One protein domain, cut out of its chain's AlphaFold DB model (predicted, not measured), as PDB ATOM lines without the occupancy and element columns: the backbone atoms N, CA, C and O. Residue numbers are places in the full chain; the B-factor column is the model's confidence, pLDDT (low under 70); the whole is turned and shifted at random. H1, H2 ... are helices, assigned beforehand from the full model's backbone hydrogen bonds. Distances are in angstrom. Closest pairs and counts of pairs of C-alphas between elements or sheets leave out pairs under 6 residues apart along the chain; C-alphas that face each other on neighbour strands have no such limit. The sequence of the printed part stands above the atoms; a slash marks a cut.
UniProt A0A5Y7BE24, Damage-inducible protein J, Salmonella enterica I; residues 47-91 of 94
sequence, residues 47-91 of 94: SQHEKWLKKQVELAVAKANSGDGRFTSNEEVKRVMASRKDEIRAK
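AT A GLANCE: This is residues 47 to 91 of the 94 residues of the protein "Damage-inducible protein J" of Salmonella enterica I (UniProt A0A5Y7BE24). Two helices stand well away from each other as the two arms of a wide, open U, with the drawn-out link of residues 66 to 73 as its base and empty space between the arms. H1 runs towards the link, and H2 leads away from it, slanting outward from H1. The printed part has 45 residues with two named helices, H1 then H2, and no named strand; its class is all helix. The whole is extended, with a radius of gyration of the C-alphas of 15.2 A, and flat, spanning 37 by 29 by 15 A.

IN THESE COORDINATES: Start at Ser 47, the first printed residue, and find C-alpha 48 at (8.123, -3.030, -102.358). There H1 begins, residues 48 to 65, and it runs 25.9 A from first to last C-alpha, to Asn 65 at (27.994, 4.304, -87.441). Go on through residues 66 to 73 to C-alpha 74 at (38.005, -0.249, -105.990), where H2 begins, residues 74 to 91. It measures 25.8 A and ends at C-alpha 91, at (32.361, -24.443, -113.054).

HOW THE PARTS SIT: Compare the C-alphas of H1 and H2 and you will find the helices apart, with no C-alpha of the one within 8 A of the other. Residues 70 to 91, of which 74 to 91 belong to H2, stand free. Residues 47 to 59, of which 48 to 59 belong to H1, stand free too, as do residues 62 to 67, of which 62 to 65 belong to H1. Look at the backbone O and N atoms: in H1 and H2 every O i to N i+4 pair is within hydrogen-bond range.

THE WHOLE: Look to Asn 65 and Ala 90 for the two C-alphas farthest apart, at 39.3 A. The link from H1 to H2, 8 residues, is short but not tight. The printed part has no cut. In the B-factor column, the mean pLDDT of the printed part is 86.6, and no printed residue is under 70.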
ATOM      1  N   SER A  47       6.966   1.507-103.205       70.81
ATOM      2  CA  SER A  47       6.980   0.260-103.942       70.81
ATOM      3  C   SER A  47       7.768  -0.741-103.101       70.81
ATOM      4  O   SER A  47       8.670  -0.373-102.338       70.81
ATOM      5  N   GLN A  48       7.415  -2.022-103.155       73.06
ATOM      6  CA  GLN A  48       8.123  -3.030-102.358       73.06
ATOM      7  C   GLN A  48       9.655  -2.895-102.503       73.06
ATOM      8  O   GLN A  48      10.396  -3.099-101.540       73.06
ATOM      9  N   HIS A  49      10.094  -2.448-103.684       72.69
ATOM     10  CA  HIS A  49      11.458  -2.057-103.990       72.69
ATOM     11  C   HIS A  49      11.981  -0.868-103.165       72.69
ATOM     12  O   HIS A  49      13.035  -0.989-102.549       72.69
ATOM     13  N   GLU A  50      11.266   0.252-103.087       80.38
ATOM     14  CA  GLU A  50      11.676   1.414-102.285       80.38
ATOM     15  C   GLU A  50      11.702   1.117-100.782       80.38
ATOM     16  O   GLU A  50      12.622   1.547-100.085       80.38
ATOM     17  N   LYS A  51      10.750   0.323-100.270       83.44
ATOM     18  CA  LYS A  51      10.787  -0.149 -98.871       83.44
ATOM     19  C   LYS A  51      12.024  -1.001 -98.610       83.44
ATOM     20  O   LYS A  51      12.687  -0.842 -97.584       83.44
ATOM     21  N   TRP A  52      12.335  -1.903 -99.538       89.12
ATOM     22  CA  TRP A  52      13.533  -2.728 -99.465       89.12
ATOM     23  C   TRP A  52      14.808  -1.878 -99.523       89.12
ATOM     24  O   TRP A  52      15.689  -2.059 -98.683       89.12
ATOM     25  N   LEU A  53      14.882  -0.916-100.448       88.56
ATOM     26  CA  LEU A  53      16.038  -0.042-100.627       88.56
ATOM     27  C   LEU A  53      16.277   0.813 -99.384       88.56
ATOM     28  O   LEU A  53      17.395   0.843 -98.874       88.56
ATOM     29  N   LYS A  54      15.223   1.438 -98.846       89.44
ATOM     30  CA  LYS A  54      15.299   2.219 -97.608       89.44
ATOM     31  C   LYS A  54      15.883   1.385 -96.466       89.44
ATOM     32  O   LYS A  54      16.824   1.823 -95.812       89.44
ATOM     33  N   LYS A  55      15.413   0.144 -96.303       89.81
ATOM     34  CA  LYS A  55      15.949  -0.786 -95.300       89.81
ATOM     35  C   LYS A  55      17.431  -1.111 -95.534       89.81
ATOM     36  O   LYS A  55      18.189  -1.184 -94.573       89.81
ATOM     37  N   GLN A  56      17.868  -1.312 -96.781       91.56
ATOM     38  CA  GLN A  56      19.288  -1.558 -97.080       91.56
ATOM     39  C   GLN A  56      20.166  -0.351 -96.736       91.56
ATOM     40  O   GLN A  56      21.245  -0.523 -96.169       91.56
ATOM     41  N   VAL A  57      19.697   0.861 -97.040       91.88
ATOM     42  CA  VAL A  57      20.412   2.102 -96.713       91.88
ATOM     43  C   VAL A  57      20.520   2.276 -95.199       91.88
ATOM     44  O   VAL A  57      21.613   2.520 -94.696       91.88
ATOM     45  N   GLU A  58      19.427   2.080 -94.460       92.00
ATOM     46  CA  GLU A  58      19.426   2.154 -92.992       92.00
ATOM     47  C   GLU A  58      20.414   1.160 -92.367       92.00
ATOM     48  O   GLU A  58      21.190   1.533 -91.488       92.00
ATOM     49  N   LEU A  59      20.456  -0.083 -92.864       89.50
ATOM     50  CA  LEU A  59      21.423  -1.091 -92.415       89.50
ATOM     51  C   LEU A  59      22.871  -0.686 -92.718       89.50
ATOM     52  O   LEU A  59      23.750  -0.870 -91.875       89.50
ATOM     53  N   ALA A  60      23.133  -0.132 -93.905       87.62
ATOM     54  CA  ALA A  60      24.467   0.324 -94.286       87.62
ATOM     55  C   ALA A  60      24.940   1.498 -93.413       87.62
ATOM     56  O   ALA A  60      26.075   1.486 -92.936       87.62
ATOM     57  N   VAL A  61      24.061   2.470 -93.150       87.69
ATOM     58  CA  VAL A  61      24.347   3.614 -92.270       87.69
ATOM     59  C   VAL A  61      24.568   3.151 -90.831       87.69
ATOM     60  O   VAL A  61      25.544   3.554 -90.205       87.69
ATOM     61  N   ALA A  62      23.727   2.254 -90.313       89.31
ATOM     62  CA  ALA A  62      23.905   1.685 -88.978       89.31
ATOM     63  C   ALA A  62      25.242   0.938 -88.843       89.31
ATOM     64  O   ALA A  62      25.936   1.079 -87.836       89.31
ATOM     65  N   LYS A  63      25.645   0.188 -89.876       86.56
ATOM     66  CA  LYS A  63      26.936  -0.510 -89.926       86.56
ATOM     67  C   LYS A  63      28.128   0.450 -89.983       86.56
ATOM     68  O   LYS A  63      29.154   0.196 -89.361       86.56
ATOM     69  N   ALA A  64      28.002   1.554 -90.715       84.94
ATOM     70  CA  ALA A  64      29.027   2.592 -90.739       84.94
ATOM     71  C   ALA A  64      29.156   3.276 -89.367       84.94
ATOM     72  O   ALA A  64      30.263   3.412 -88.853       84.94
ATOM     73  N   ASN A  65      28.029   3.625 -88.740       85.19
ATOM     74  CA  ASN A  65      27.994   4.304 -87.441       85.19
ATOM     75  C   ASN A  65      28.478   3.425 -86.277       85.19
ATOM     76  O   ASN A  65      29.019   3.944 -85.308       85.19
ATOM     77  N   SER A  66      28.296   2.105 -86.362       86.12
ATOM     78  CA  SER A  66      28.791   1.139 -85.366       86.12
ATOM     79  C   SER A  66      30.283   0.817 -85.506       86.12
ATOM     80  O   SER A  66      30.830   0.122 -84.658       86.12
ATOM     81  N   GLY A  67      30.957   1.316 -86.550       81.88
ATOM     82  CA  GLY A  67      32.373   1.029 -86.802       81.88
ATOM     83  C   GLY A  67      32.643  -0.343 -87.436       81.88
ATOM     84  O   GLY A  67      33.788  -0.645 -87.763       81.88
ATOM     85  N   ASP A  68      31.605  -1.140 -87.707       77.94
ATOM     86  CA  ASP A  68      31.698  -2.448 -88.380       77.94
ATOM     87  C   ASP A  68      31.831  -2.334 -89.915       77.94
ATOM     88  O   ASP A  68      31.832  -3.330 -90.656       77.94
ATOM     89  N   GLY A  69      31.908  -1.106 -90.431       77.25
ATOM     90  CA  GLY A  69      32.105  -0.805 -91.841       77.25
ATOM     91  C   GLY A  69      33.491  -1.229 -92.325       77.25
ATOM     92  O   GLY A  69      34.486  -0.570 -92.046       77.25
ATOM     93  N   ARG A  70      33.564  -2.308 -93.114       77.94
ATOM     94  CA  ARG A  70      34.769  -2.643 -93.886       77.94
ATOM     95  C   ARG A  70      34.718  -1.934 -95.229       77.94
ATOM     96  O   ARG A  70      33.871  -2.254 -96.062       77.94
ATOM     97  N   PHE A  71      35.634  -0.999 -95.431       81.62
ATOM     98  CA  PHE A  71      35.825  -0.314 -96.702       81.62
ATOM     99  C   PHE A  71      36.934  -1.019 -97.478       81.62
ATOM    100  O   PHE A  71      38.001  -1.293 -96.938       81.62
ATOM    101  N   THR A  72      36.675  -1.330 -98.742       84.56
ATOM    102  CA  THR A  72      37.636  -1.991 -99.634       84.56
ATOM    103  C   THR A  72      37.927  -1.079-100.812       84.56
ATOM    104  O   THR A  72      37.027  -0.391-101.299       84.56
ATOM    105  N   SER A  73      39.165  -1.082-101.304       90.06
ATOM    106  CA  SER A  73      39.521  -0.265-102.467       90.06
ATOM    107  C   SER A  73      38.842  -0.777-103.742       90.06
ATOM    108  O   SER A  73      38.565  -1.968-103.888       90.06
ATOM    109  N   ASN A  74      38.605   0.118-104.705       87.50
ATOM    110  CA  ASN A  74      38.005  -0.249-105.990       87.50
ATOM    111  C   ASN A  74      38.817  -1.334-106.725       87.50
ATOM    112  O   ASN A  74      38.254  -2.265-107.297       87.50
ATOM    113  N   GLU A  75      40.147  -1.240-106.676       89.06
ATOM    114  CA  GLU A  75      41.044  -2.187-107.346       89.06
ATOM    115  C   GLU A  75      41.029  -3.576-106.696       89.06
ATOM    116  O   GLU A  75      41.058  -4.595-107.390       89.06
ATOM    117  N   GLU A  76      40.902  -3.640-105.372       86.75
ATOM    118  CA  GLU A  76      40.747  -4.899-104.643       86.75
ATOM    119  C   GLU A  76      39.410  -5.579-104.968       86.75
ATOM    120  O   GLU A  76      39.383  -6.766-105.303       86.75
ATOM    121  N   VAL A  77      38.310  -4.817-104.987       89.62
ATOM    122  CA  VAL A  77      36.980  -5.331-105.359       89.62
ATOM    123  C   VAL A  77      36.976  -5.874-106.785       89.62
ATOM    124  O   VAL A  77      36.463  -6.970-107.022       89.62
ATOM    125  N   LYS A  78      37.578  -5.155-107.742       90.62
ATOM    126  CA  LYS A  78      37.702  -5.624-109.132       90.62
ATOM    127  C   LYS A  78      38.445  -6.952-109.218       90.62
ATOM    128  O   LYS A  78      37.993  -7.846-109.933       90.62
ATOM    129  N   ARG A  79      39.547  -7.099-108.476       91.06
ATOM    130  CA  ARG A  79      40.365  -8.319-108.474       91.06
ATOM    131  C   ARG A  79      39.599  -9.515-107.906       91.06
ATOM    132  O   ARG A  79      39.568 -10.570-108.536       91.06
ATOM    133  N   VAL A  80      38.917  -9.335-106.772       90.00
ATOM    134  CA  VAL A  80      38.081 -10.381-106.150       90.00
ATOM    135  C   VAL A  80      36.934 -10.787-107.076       90.00
ATOM    136  O   VAL A  80      36.680 -11.974-107.283       90.00
ATOM    137  N   MET A  81      36.254  -9.812-107.681       91.06
ATOM    138  CA  MET A  81      35.156 -10.081-108.610       91.06
ATOM    139  C   MET A  81      35.627 -10.764-109.897       91.06
ATOM    140  O   MET A  81      34.888 -11.582-110.439       91.06
ATOM    141  N   ALA A  82      36.831 -10.456-110.388       90.56
ATOM    142  CA  ALA A  82      37.427 -11.144-111.530       90.56
ATOM    143  C   ALA A  82      37.697 -12.621-111.207       90.56
ATOM    144  O   ALA A  82      37.185 -13.481-111.921       90.56
ATOM    145  N   SER A  83      38.361 -12.910-110.077       90.69
ATOM    146  CA  SER A  83      38.589 -14.291-109.603       90.69
ATOM    147  C   SER A  83      37.281 -15.072-109.523       90.69
ATOM    148  O   SER A  83      37.140 -16.151-110.095       90.69
ATOM    149  N   ARG A  84      36.261 -14.470-108.900       90.38
ATOM    150  CA  ARG A  84      34.954 -15.107-108.724       90.38
ATOM    151  C   ARG A  84      34.245 -15.374-110.054       90.38
ATOM    152  O   ARG A  84      33.572 -16.392-110.199       90.38
ATOM    153  N   LYS A  85      34.371 -14.473-111.037       90.94
ATOM    154  CA  LYS A  85      33.821 -14.682-112.387       90.94
ATOM    155  C   LYS A  85      34.499 -15.855-113.085       90.94
ATOM    156  O   LYS A  85      33.806 -16.638-113.732       90.94
ATOM    157  N   ASP A  86      35.813 -15.980-112.954       91.25
ATOM    158  CA  ASP A  86      36.571 -17.050-113.596       91.25
ATOM    159  C   ASP A  86      36.302 -18.412-112.947       91.25
ATOM    160  O   ASP A  86      36.107 -19.389-113.666       91.25
ATOM    161  N   GLU A  87      36.136 -18.471-111.623       91.06
ATOM    162  CA  GLU A  87      35.669 -19.670-110.908       91.06
ATOM    163  C   GLU A  87      34.281 -20.127-111.377       91.06
ATOM    164  O   GLU A  87      34.062 -21.309-111.657       91.06
ATOM    165  N   ILE A  88      33.330 -19.194-111.503       90.06
ATOM    166  CA  ILE A  88      31.987 -19.501-112.011       90.06
ATOM    167  C   ILE A  88      32.083 -20.005-113.453       90.06
ATOM    168  O   ILE A  88      31.512 -21.043-113.779       90.06
ATOM    169  N   ARG A  89      32.840 -19.326-114.321       90.25
ATOM    170  CA  ARG A  89      33.036 -19.772-115.708       90.25
ATOM    171  C   ARG A  89      33.654 -21.161-115.769       90.25
ATOM    172  O   ARG A  89      33.145 -21.986-116.511       90.25
ATOM    173  N   ALA A  90      34.684 -21.443-114.976       88.06
ATOM    174  CA  ALA A  90      35.305 -22.763-114.912       88.06
ATOM    175  C   ALA A  90      34.312 -23.848-114.464       88.06
ATOM    176  O   ALA A  90      34.326 -24.950-115.003       88.06
ATOM    177  N   LYS A  91      33.401 -23.523-113.539       86.50
ATOM    178  CA  LYS A  91      32.361 -24.443-113.054       86.50
ATOM    179  C   LYS A  91      31.281 -24.763-114.097       86.50
ATOM    180  O   LYS A  91      30.733 -25.861-114.076       86.50
TER     181      LYS A  91